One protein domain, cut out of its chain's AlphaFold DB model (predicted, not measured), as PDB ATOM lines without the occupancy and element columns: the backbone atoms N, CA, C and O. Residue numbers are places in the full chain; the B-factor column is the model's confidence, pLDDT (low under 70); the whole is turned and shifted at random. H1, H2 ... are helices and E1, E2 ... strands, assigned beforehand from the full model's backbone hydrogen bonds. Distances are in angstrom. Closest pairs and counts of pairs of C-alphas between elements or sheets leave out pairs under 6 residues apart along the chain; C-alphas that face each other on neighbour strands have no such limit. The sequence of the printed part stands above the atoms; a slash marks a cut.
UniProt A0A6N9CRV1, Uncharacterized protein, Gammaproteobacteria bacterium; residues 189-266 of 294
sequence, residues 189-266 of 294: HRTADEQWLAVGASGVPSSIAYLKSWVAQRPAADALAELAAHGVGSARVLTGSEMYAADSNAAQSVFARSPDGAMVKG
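This is residues 189 to 266 of the 294 residues of an uncharacterized protein of Gammaproteobacteria bacterium (UniProt A0A6N9CRV1). The printed part is a long, thin model with a larger lobe at one end and a small strand hairpin at the other. In the larger lobe H2 packs on the two-stranded sheet of E1 and E2, with H1 close by E1 and H2; from E2 the chain runs out through the short helix H3 to the hairpin of E3 and E4. It has 78 residues, with three named helices and four named strands in the order E1 H1 H2 E2 H3 E3 E4, and is of the mixed class, helices and strands. Both sheets, E1 - E2 and E3 - E4, are antiparallel. The whole is loose, with a radius of gyration of the C-alphas of 16.4 A, and a rod spanning 53 by 23 by 22 A.

Residues 189 to 190 form a short antiparallel pairing with residues 196 to 197 of E1, residues 196 to 199. E1 and H1, residues 205 to 215, are near each other, with 5 pairs of C-alphas within 10 A. H1 and H2, residues 220 to 229, are close but not clearly touching; their closest C-alphas, of Val 215 and Ala 223, are 6.3 A apart. These helices run opposite ways at a steep tilt of 58 degrees. The closest C-alphas of H2 and E2, residues 234 to 236, are those of Leu 224 and Ser 234, 6.4 A apart. E2 is the antiparallel neighbour of E1 at 162 degrees, with N 198 and O 235 at 2.8 A. H3, residues 240 to 247, touches no helix and is apart from E1. E3, residues 255 to 257, and E4, residues 263 to 265, form a hairpin at 130 degrees, with N 256 and O 264 at 2.8 A. In H1, H2 and H3 every O i to N i+4 pair is within hydrogen-bond range.

E1 begins at C-alpha 196, (54.116, 58.136, 78.437), and is 9.7 A long. H1 measures 15.4 A, H2 14.2 A and H3 10.2 A from first to last C-alpha. H2 begins at C-alpha 220, (55.134, 65.665, 79.255). E2 is 7.3 A long, E3 7.1 A and E4 7.2 A. E4 ends at C-alpha 265, (59.283, 44.273, 98.938).

The two C-alphas farthest apart, of Ser 206 and Pro 259, are 53.4 A apart. The printed part has no cut. The link from H3 to E3 is short; the other links between named elements are tight. Residues 202 to 207, of which 205 to 207 belong to H1, stand free. The mean pLDDT of the printed part is 85.0, and residues 202 to 205 and 248 to 254 are under 70.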
ATOM      1  N   HIS A 189      49.133  57.708  76.432       92.06
ATOM      2  CA  HIS A 189      49.558  58.491  75.272       92.06
ATOM      3  C   HIS A 189      51.039  58.843  75.338       92.06
ATOM      4  O   HIS A 189      51.564  59.156  76.406       92.06
ATOM      5  N   ARG A 190      51.699  58.809  74.180       94.94
ATOM      6  CA  ARG A 190      53.110  59.173  74.030       94.94
ATOM      7  C   ARG A 190      53.242  60.674  73.771       94.94
ATOM      8  O   ARG A 190      52.475  61.214  72.977       94.94
ATOM      9  N   THR A 191      54.185  61.327  74.438       97.38
ATOM     10  CA  THR A 191      54.466  62.771  74.346       97.38
ATOM     11  C   THR A 191      55.555  63.075  73.316       97.38
ATOM     12  O   THR A 191      56.225  62.164  72.824       97.38
ATOM     13  N   ALA A 192      55.765  64.360  73.008       97.19
ATOM     14  CA  ALA A 192      56.804  64.810  72.071       97.19
ATOM     15  C   ALA A 192      58.237  64.528  72.562       97.19
ATOM     16  O   ALA A 192      59.159  64.399  71.764       97.19
ATOM     17  N   ASP A 193      58.423  64.439  73.880       96.88
ATOM     18  CA  ASP A 193      59.683  64.104  74.549       96.88
ATOM     19  C   ASP A 193      59.781  62.613  74.918       96.88
ATOM     20  O   ASP A 193      60.527  62.240  75.823       96.88
ATOM     21  N   GLU A 194      59.048  61.754  74.199       95.12
ATOM     22  CA  GLU A 194      59.169  60.292  74.260       95.12
ATOM     23  C   GLU A 194      58.778  59.665  75.611       95.12
ATOM     24  O   GLU A 194      59.147  58.529  75.925       95.12
ATOM     25  N   GLN A 195      57.987  60.382  76.409       95.19
ATOM     26  CA  GLN A 195      57.419  59.886  77.657       95.19
ATOM     27  C   GLN A 195      55.991  59.379  77.451       95.19
ATOM     28  O   GLN A 195      55.346  59.643  76.438       95.19
ATOM     29  N   TRP A 196      55.486  58.639  78.433       95.19
ATOM     30  CA  TRP A 196      54.116  58.136  78.437       95.19
ATOM     31  C   TRP A 196      53.308  58.813  79.538       95.19
ATOM     32  O   TRP A 196      53.754  58.885  80.686       95.19
ATOM     33  N   LEU A 197      52.110  59.281  79.196       95.06
ATOM     34  CA  LEU A 197      51.136  59.832  80.134       95.06
ATOM     35  C   LEU A 197      49.919  58.922  80.231       95.06
ATOM     36  O   LEU A 197      49.390  58.486  79.211       95.06
ATOM     37  N   ALA A 198      49.462  58.689  81.456       94.06
ATOM     38  CA  ALA A 198      48.132  58.191  81.752       94.06
ATOM     39  C   ALA A 198      47.184  59.391  81.878       94.06
ATOM     40  O   ALA A 198      47.444  60.297  82.673       94.06
ATOM     41  N   VAL A 199      46.093  59.409  81.112       91.81
ATOM     42  CA  VAL A 199      45.123  60.509  81.088       91.81
ATOM     43  C   VAL A 199      43.719  59.991  81.380       91.81
ATOM     44  O   VAL A 199      43.209  59.054  80.769       91.81
ATOM     45  N   GLY A 200      43.068  60.636  82.338       85.19
ATOM     46  CA  GLY A 200      41.726  60.368  82.826       85.19
ATOM     47  C   GLY A 200      40.618  60.810  81.867       85.19
ATOM     48  O   GLY A 200      39.661  61.423  82.319       85.19
ATOM     49  N   ALA A 201      40.711  60.511  80.571       71.50
ATOM     50  CA  ALA A 201      39.670  60.844  79.601       71.50
ATOM     51  C   ALA A 201      38.727  59.657  79.340       71.50
ATOM     52  O   ALA A 201      39.170  58.554  79.038       71.50
ATOM     53  N   SER A 202      37.418  59.879  79.452       63.28
ATOM     54  CA  SER A 202      36.374  58.969  78.957       63.28
ATOM     55  C   SER A 202      35.646  59.651  77.804       63.28
ATOM     56  O   SER A 202      35.206  60.789  77.964       63.28
ATOM     57  N   GLY A 203      35.502  58.990  76.659       62.78
ATOM     58  CA  GLY A 203      34.837  59.586  75.504       62.78
ATOM     59  C   GLY A 203      34.714  58.635  74.318       62.78
ATOM     60  O   GLY A 203      35.153  57.491  74.377       62.78
ATOM     61  N   VAL A 204      34.105  59.127  73.240       65.62
ATOM     62  CA  VAL A 204      33.994  58.406  71.962       65.62
ATOM     63  C   VAL A 204      35.370  58.284  71.276       65.62
ATOM     64  O   VAL A 204      36.254  59.104  71.549       65.62
ATOM     65  N   PRO A 205      35.574  57.333  70.342       68.75
ATOM     66  CA  PRO A 205      36.870  57.115  69.685       68.75
ATOM     67  C   PRO A 205      37.514  58.368  69.070       68.75
ATOM     68  O   PRO A 205      38.732  58.531  69.118       68.75
ATOM     69  N   SER A 206      36.713  59.303  68.541       72.19
ATOM     70  CA  SER A 206      37.221  60.570  67.994       72.19
ATOM     71  C   SER A 206      37.869  61.469  69.055       72.19
ATOM     72  O   SER A 206      38.848  62.154  68.759       72.19
ATOM     73  N   SER A 207      37.387  61.435  70.301       79.25
ATOM     74  CA  SER A 207      37.985  62.161  71.427       79.25
ATOM     75  C   SER A 207      39.322  61.548  71.850       79.25
ATOM     76  O   SER A 207      40.262  62.288  72.138       79.25
ATOM     77  N   ILE A 208      39.436  60.216  71.831       80.38
ATOM     78  CA  ILE A 208      40.689  59.501  72.134       80.38
ATOM     79  C   ILE A 208      41.745  59.812  71.068       80.38
ATOM     80  O   ILE A 208      42.886  60.131  71.402       80.38
ATOM     81  N   ALA A 209      41.366  59.779  69.786       83.56
ATOM     82  CA  ALA A 209      42.266  60.114  68.685       83.56
ATOM     83  C   ALA A 209      42.767  61.565  68.775       83.56
ATOM     84  O   ALA A 209      43.968  61.807  68.652       83.56
ATOM     85  N   TYR A 210      41.869  62.519  69.057       88.38
ATOM     86  CA  TYR A 210      42.246  63.915  69.283       88.38
ATOM     87  C   TYR A 210      43.232  64.053  70.447       88.38
ATOM     88  O   TYR A 210      44.273  64.689  70.292       88.38
ATOM     89  N   LEU A 211      42.937  63.427  71.591       89.12
ATOM     90  CA  LEU A 211      43.800  63.477  72.769       89.12
ATOM     91  C   LEU A 211      45.181  62.877  72.480       89.12
ATOM     92  O   LEU A 211      46.189  63.503  72.803       89.12
ATOM     93  N   LYS A 212      45.246  61.725  71.797       90.12
ATOM     94  CA  LYS A 212      46.504  61.104  71.352       90.12
ATOM     95  C   LYS A 212      47.336  62.085  70.521       90.12
ATOM     96  O   LYS A 212      48.516  62.270  70.806       90.12
ATOM     97  N   SER A 213      46.729  62.745  69.531       92.88
ATOM     98  CA  SER A 213      47.416  63.748  68.706       92.88
ATOM     99  C   SER A 213      47.830  64.995  69.493       92.88
ATOM    100  O   SER A 213      48.915  65.522  69.262       92.88
ATOM    101  N   TRP A 214      46.994  65.463  70.421       93.88
ATOM    102  CA  TRP A 214      47.256  66.648  71.240       93.88
ATOM    103  C   TRP A 214      48.417  66.429  72.222       93.88
ATOM    104  O   TRP A 214      49.277  67.308  72.345       93.88
ATOM    105  N   VAL A 215      48.480  65.252  72.866       95.19
ATOM    106  CA  VAL A 215      49.573  64.868  73.779       95.19
ATOM    107  C   VAL A 215      50.885  64.699  73.010       95.19
ATOM    108  O   VAL A 215      51.920  65.191  73.454       95.19
ATOM    109  N   ALA A 216      50.852  64.075  71.828       96.31
ATOM    110  CA  ALA A 216      52.047  63.806  71.020       96.31
ATOM    111  C   ALA A 216      52.790  65.066  70.539       96.31
ATOM    112  O   ALA A 216      53.934  64.976  70.105       96.31
ATOM    113  N   GLN A 217      52.159  66.241  70.611       97.12
ATOM    114  CA  GLN A 217      52.744  67.524  70.200       97.12
ATOM    115  C   GLN A 217      53.355  68.319  71.360       97.12
ATOM    116  O   GLN A 217      53.873  69.412  71.139       97.12
ATOM    117  N   ARG A 218      53.276  67.814  72.597       97.38
ATOM    118  CA  ARG A 218      53.695  68.535  73.804       97.38
ATOM    119  C   ARG A 218      54.714  67.723  74.604       97.38
ATOM    120  O   ARG A 218      54.594  66.497  74.654       97.38
ATOM    121  N   PRO A 219      55.688  68.376  75.258       98.06
ATOM    122  CA  PRO A 219      56.456  67.753  76.328       98.06
ATOM    123  C   PRO A 219      55.541  67.298  77.469       98.06
ATOM    124  O   PRO A 219      54.501  67.912  77.733       98.06
ATOM    125  N   ALA A 220      55.940  66.248  78.184       96.50
ATOM    126  CA  ALA A 220      55.134  65.665  79.255       96.50
ATOM    127  C   ALA A 220      54.745  66.671  80.351       96.50
ATOM    128  O   ALA A 220      53.603  66.673  80.808       96.50
ATOM    129  N   ALA A 221      55.680  67.532  80.764       96.75
ATOM    130  CA  ALA A 221      55.443  68.524  81.812       96.75
ATOM    131  C   ALA A 221      54.362  69.546  81.419       96.75
ATOM    132  O   ALA A 221      53.464  69.823  82.215       96.75
ATOM    133  N   ASP A 222      54.413  70.044  80.182       97.69
ATOM    134  CA  ASP A 222      53.464  71.035  79.670       97.69
ATOM    135  C   ASP A 222      52.069  70.424  79.517       97.69
ATOM    136  O   ASP A 222      51.077  71.001  79.962       97.69
ATOM    137  N   ALA A 223      51.997  69.208  78.960       96.44
ATOM    138  CA  ALA A 223      50.744  68.474  78.824       96.44
ATOM    139  C   ALA A 223      50.085  68.213  80.189       96.44
ATOM    140  O   ALA A 223      48.884  68.427  80.339       96.44
ATOM    141  N   LEU A 224      50.857  67.797  81.200       96.69
ATOM    142  CA  LEU A 224      50.346  67.581  82.558       96.69
ATOM    143  C   LEU A 224      49.843  68.876  83.203       96.69
ATOM    144  O   LEU A 224      48.780  68.869  83.821       96.69
ATOM    145  N   ALA A 225      50.577  69.982  83.056       96.94
ATOM    146  CA  ALA A 225      50.169  71.275  83.597       96.94
ATOM    147  C   ALA A 225      48.854  71.765  82.966       96.94
ATOM    148  O   ALA A 225      47.954  72.214  83.678       96.94
ATOM    149  N   GLU A 226      48.714  71.630  81.645       95.62
ATOM    150  CA  GLU A 226      47.513  72.043  80.914       95.62
ATOM    151  C   GLU A 226      46.306  71.147  81.250       95.62
ATOM    152  O   GLU A 226      45.214  71.660  81.507       95.62
ATOM    153  N   LEU A 227      46.495  69.824  81.336       93.44
ATOM    154  CA  LEU A 227      45.451  68.884  81.764       93.44
ATOM    155  C   LEU A 227      44.991  69.172  83.200       93.44
ATOM    156  O   LEU A 227      43.788  69.242  83.462       93.44
ATOM    157  N   ALA A 228      45.931  69.406  84.118       93.94
ATOM    158  CA  ALA A 228      45.628  69.742  85.505       93.94
ATOM    159  C   ALA A 228      44.865  71.073  85.628       93.94
ATOM    160  O   ALA A 228      43.916  71.155  86.408       93.94
ATOM    161  N   ALA A 229      45.215  72.086  84.826       95.88
ATOM    162  CA  ALA A 229      44.505  73.369  84.790       95.88
ATOM    163  C   ALA A 229      43.023  73.228  84.391       95.88
ATOM    164  O   ALA A 229      42.197  74.046  84.793       95.88
ATOM    165  N   HIS A 230      42.677  72.170  83.654       91.88
ATOM    166  CA  HIS A 230      41.305  71.843  83.259       91.88
ATOM    167  C   HIS A 230      40.655  70.774  84.153       91.88
ATOM    168  O   HIS A 230      39.578  70.274  83.835       91.88
ATOM    169  N   GLY A 231      41.290  70.402  85.270       90.12
ATOM    170  CA  GLY A 231      40.774  69.387  86.191       90.12
ATOM    171  C   GLY A 231      40.808  67.960  85.636       90.12
ATOM    172  O   GLY A 231      40.126  67.083  86.168       90.12
ATOM    173  N   VAL A 232      41.587  67.699  84.582       90.12
ATOM    174  CA  VAL A 232      41.736  66.361  84.005       90.12
ATOM    175  C   VAL A 232      42.814  65.600  84.768       90.12
ATOM    176  O   VAL A 232      43.997  65.946  84.727       90.12
ATOM    177  N   GLY A 233      42.410  64.528  85.453       91.38
ATOM    178  CA  GLY A 233      43.343  63.644  86.150       91.38
ATOM    179  C   GLY A 233      44.360  63.057  85.174       91.38
ATOM    180  O   GLY A 233      43.982  62.443  84.180       91.38
ATOM    181  N   SER A 234      45.648  63.257  85.431       94.12
ATOM    182  CA  SER A 234      46.718  62.758  84.568       94.12
ATOM    183  C   SER A 234      48.011  62.540  85.350       94.12
ATOM    184  O   SER A 234      48.228  63.155  86.395       94.12
ATOM    185  N   ALA A 235      48.851  61.620  84.878       94.56
ATOM    186  CA  ALA A 235      50.127  61.282  85.505       94.56
ATOM    187  C   ALA A 235      51.114  60.702  84.485       94.56
ATOM    188  O   ALA A 235      50.713  60.189  83.442       94.56
ATOM    189  N   ARG A 236      52.414  60.729  84.797       94.88
ATOM    190  CA  ARG A 236      53.419  59.979  84.025       94.88
ATOM    191  C   ARG A 236      53.246  58.476  84.261       94.88
ATOM    192  O   ARG A 236      53.038  58.048  85.395       94.88
ATOM    193  N   VAL A 237      53.399  57.676  83.209       93.12
ATOM    194  CA  VAL A 237      53.565  56.221  83.319       93.12
ATOM    195  C   VAL A 237      55.025  55.955  83.669       93.12
ATOM    196  O   VAL A 237      55.917  56.175  82.851       93.12
ATOM    197  N   LEU A 238      55.270  55.519  84.902       90.00
ATOM    198  CA  LEU A 238      56.619  55.355  85.436       90.00
ATOM    199  C   LEU A 238      57.154  53.936  85.217       90.00
ATOM    200  O   LEU A 238      56.449  52.940  85.378       90.00
ATOM    201  N   THR A 239      58.443  53.843  84.910       88.06
ATOM    202  CA  THR A 239      59.209  52.592  84.949       88.06
ATOM    203  C   THR A 239      59.508  52.162  86.389       88.06
ATOM    204  O   THR A 239      59.449  52.963  87.320       88.06
ATOM    205  N   GLY A 240      59.918  50.904  86.595       81.50
ATOM    206  CA  GLY A 240      60.327  50.421  87.923       81.50
ATOM    207  C   GLY A 240      61.489  51.213  88.542       81.50
ATOM    208  O   GLY A 240      61.503  51.434  89.749       81.50
ATOM    209  N   SER A 241      62.431  51.700  87.727       84.25
ATOM    210  CA  SER A 241      63.526  52.573  88.176       84.25
ATOM    211  C   SER A 241      63.047  53.963  88.588       84.25
ATOM    212  O   SER A 241      63.529  54.506  89.578       84.25
ATOM    213  N   GLU A 242      62.088  54.538  87.860       87.19
ATOM    214  CA  GLU A 242      61.506  55.834  88.220       87.19
ATOM    215  C   GLU A 242      60.624  55.721  89.463       87.19
ATOM    216  O   GLU A 242      60.699  56.580  90.336       87.19
ATOM    217  N   MET A 243      59.860  54.630  89.592       82.81
ATOM    218  CA  MET A 243      59.121  54.305  90.814       82.81
ATOM    219  C   MET A 243      60.062  54.158  92.009       82.81
ATOM    220  O   MET A 243      59.786  54.710  93.067       82.81
ATOM    221  N   TYR A 244      61.199  53.475  91.844       79.94
ATOM    222  CA  TYR A 244      62.218  53.381  92.890       79.94
ATOM    223  C   TYR A 244      62.748  54.758  93.301       79.94
ATOM    224  O   TYR A 244      62.796  55.071  94.489       79.94
ATOM    225  N   ALA A 245      63.110  55.602  92.332       82.06
ATOM    226  CA  ALA A 245      63.603  56.947  92.611       82.06
ATOM    227  C   ALA A 245      62.548  57.814  93.325       82.06
ATOM    228  O   ALA A 245      62.877  58.504  94.289       82.06
ATOM    229  N   ALA A 246      61.283  57.733  92.903       75.88
ATOM    230  CA  ALA A 246      60.178  58.478  93.499       75.88
ATOM    231  C   ALA A 246      59.829  57.995  94.920       75.88
ATOM    232  O   ALA A 246      59.690  58.810  95.832       75.88
ATOM    233  N   ASP A 247      59.720  56.680  95.124       70.19
ATOM    234  CA  ASP A 247      59.218  56.078  96.368       70.19
ATOM    235  C   ASP A 247      60.319  55.880  97.425       70.19
ATOM    236  O   ASP A 247      60.045  55.833  98.622       70.19
ATOM    237  N   SER A 248      61.601  55.864  97.026       61.56
ATOM    238  CA  SER A 248      62.732  55.848  97.973       61.56
ATOM    239  C   SER A 248      62.714  57.015  98.975       61.56
ATOM    240  O   SER A 248      63.317  56.900 100.044       61.56
ATOM    241  N   ASN A 249      61.978  58.087  98.655       54.44
ATOM    242  CA  ASN A 249      61.822  59.300  99.456       54.44
ATOM    243  C   ASN A 249      60.427  59.455 100.100       54.44
ATOM    244  O   ASN A 249      60.214  60.408 100.850       54.44
ATOM    245  N   ALA A 250      59.470  58.557  99.835       54.19
ATOM    246  CA  ALA A 250      58.102  58.673 100.339       54.19
ATOM    247  C   ALA A 250      57.873  57.801 101.590       54.19
ATOM    248  O   ALA A 250      58.174  56.611 101.634       54.19
ATOM    249  N   ALA A 251      57.273  58.386 102.634       49.84
ATOM    250  CA  ALA A 251      56.977  57.723 103.916       49.84
ATOM    251  C   ALA A 251      55.857  56.651 103.842       49.84
ATOM    252  O   ALA A 251      55.449  56.059 104.851       49.84
ATOM    253  N   GLN A 252      55.313  56.402 102.652       55.78
ATOM    254  CA  GLN A 252      54.110  55.602 102.427       55.78
ATOM    255  C   GLN A 252      54.364  54.394 101.523       55.78
ATOM    256  O   GLN A 252      53.522  54.050 100.708       55.78
ATOM    257  N   SER A 253      55.505  53.724 101.647       56.97
ATOM    258  CA  SER A 253      55.841  52.710 100.654       56.97
ATOM    259  C   SER A 253      55.289  51.317 100.985       56.97
ATOM    260  O   SER A 253      55.263  50.859 102.133       56.97
ATOM    261  N   VAL A 254      54.850  50.651  99.915       68.44
ATOM    262  CA  VAL A 254      54.721  49.193  99.746       68.44
ATOM    263  C   VAL A 254      56.087  48.487  99.794       68.44
ATOM    264  O   VAL A 254      56.170  47.260  99.729       68.44
ATOM    265  N   PHE A 255      57.167  49.261  99.902       79.75
ATOM    266  CA  PHE A 255      58.527  48.815 100.152       79.75
ATOM    267  C   PHE A 255      58.854  48.894 101.646       79.75
ATOM    268  O   PHE A 255      58.266  49.650 102.413       79.75
ATOM    269  N   ALA A 256      59.807  48.080 102.073       81.62
ATOM    270  CA  ALA A 256      60.307  48.043 103.437       81.62
ATOM    271  C   ALA A 256      61.839  48.083 103.430       81.62
ATOM    272  O   ALA A 256      62.478  48.061 102.374       81.62
ATOM    273  N   ARG A 257      62.430  48.132 104.624       83.19
ATOM    274  CA  ARG A 257      63.868  47.949 104.825       83.19
ATOM    275  C   ARG A 257      64.116  46.572 105.433       83.19
ATOM    276  O   ARG A 257      63.423  46.197 106.378       83.19
ATOM    277  N   SER A 258      65.049  45.809 104.872       83.50
ATOM    278  CA  SER A 258      65.566  44.592 105.513       83.50
ATOM    279  C   SER A 258      66.448  44.941 106.720       83.50
ATOM    280  O   SER A 258      66.817  46.109 106.880       83.50
ATOM    281  N   PRO A 259      66.800  43.962 107.577       83.38
ATOM    282  CA  PRO A 259      67.680  44.192 108.726       83.38
ATOM    283  C   PRO A 259      69.044  44.801 108.358       83.38
ATOM    284  O   PRO A 259      69.604  45.560 109.143       83.38
ATOM    285  N   ASP A 260      69.548  44.526 107.154       83.19
ATOM    286  CA  ASP A 260      70.777  45.105 106.590       83.19
ATOM    287  C   ASP A 260      70.591  46.509 105.965       83.19
ATOM    288  O   ASP A 260      71.538  47.090 105.439       83.19
ATOM    289  N   GLY A 261      69.377  47.071 106.008       81.12
ATOM    290  CA  GLY A 261      69.044  48.396 105.480       81.12
ATOM    291  C   GLY A 261      68.722  48.448 103.979       81.12
ATOM    292  O   GLY A 261      68.357  49.518 103.471       81.12
ATOM    293  N   ALA A 262      68.796  47.329 103.249       82.81
ATOM    294  CA  ALA A 262      68.440  47.307 101.831       82.81
ATOM    295  C   ALA A 262      66.935  47.556 101.617       82.81
ATOM    296  O   ALA A 262      66.094  47.226 102.457       82.81
ATOM    297  N   MET A 263      66.573  48.170 100.486       81.81
ATOM    298  CA  MET A 263      65.165  48.325 100.119       81.81
ATOM    299  C   MET A 263      64.620  46.997  99.592       81.81
ATOM    300  O   MET A 263      65.218  46.369  98.718       81.81
ATOM    301  N   VAL A 264      63.476  46.571 100.115       85.19
ATOM    302  CA  VAL A 264      62.879  45.268  99.818       85.19
ATOM    303  C   VAL A 264      61.372  45.386  99.625       85.19
ATOM    304  O   VAL A 264      60.761  46.377 100.022       85.19
ATOM    305  N   LYS A 265      60.747  44.367  99.026       85.00
ATOM    306  CA  LYS A 265      59.283  44.273  98.938       85.00
ATOM    307  C   LYS A 265      58.687  44.214 100.354       85.00
ATOM    308  O   LYS A 265      59.078  43.352 101.141       85.00
ATOM    309  N   GLY A 266      57.783  45.140 100.668       82.69
ATOM    310  CA  GLY A 266      57.026  45.200 101.919       82.69
ATOM    311  C   GLY A 266      55.612  44.628 101.768       82.69
ATOM    312  O   GLY A 266      55.297  43.950 100.788       82.69
TER     313      GLY A 266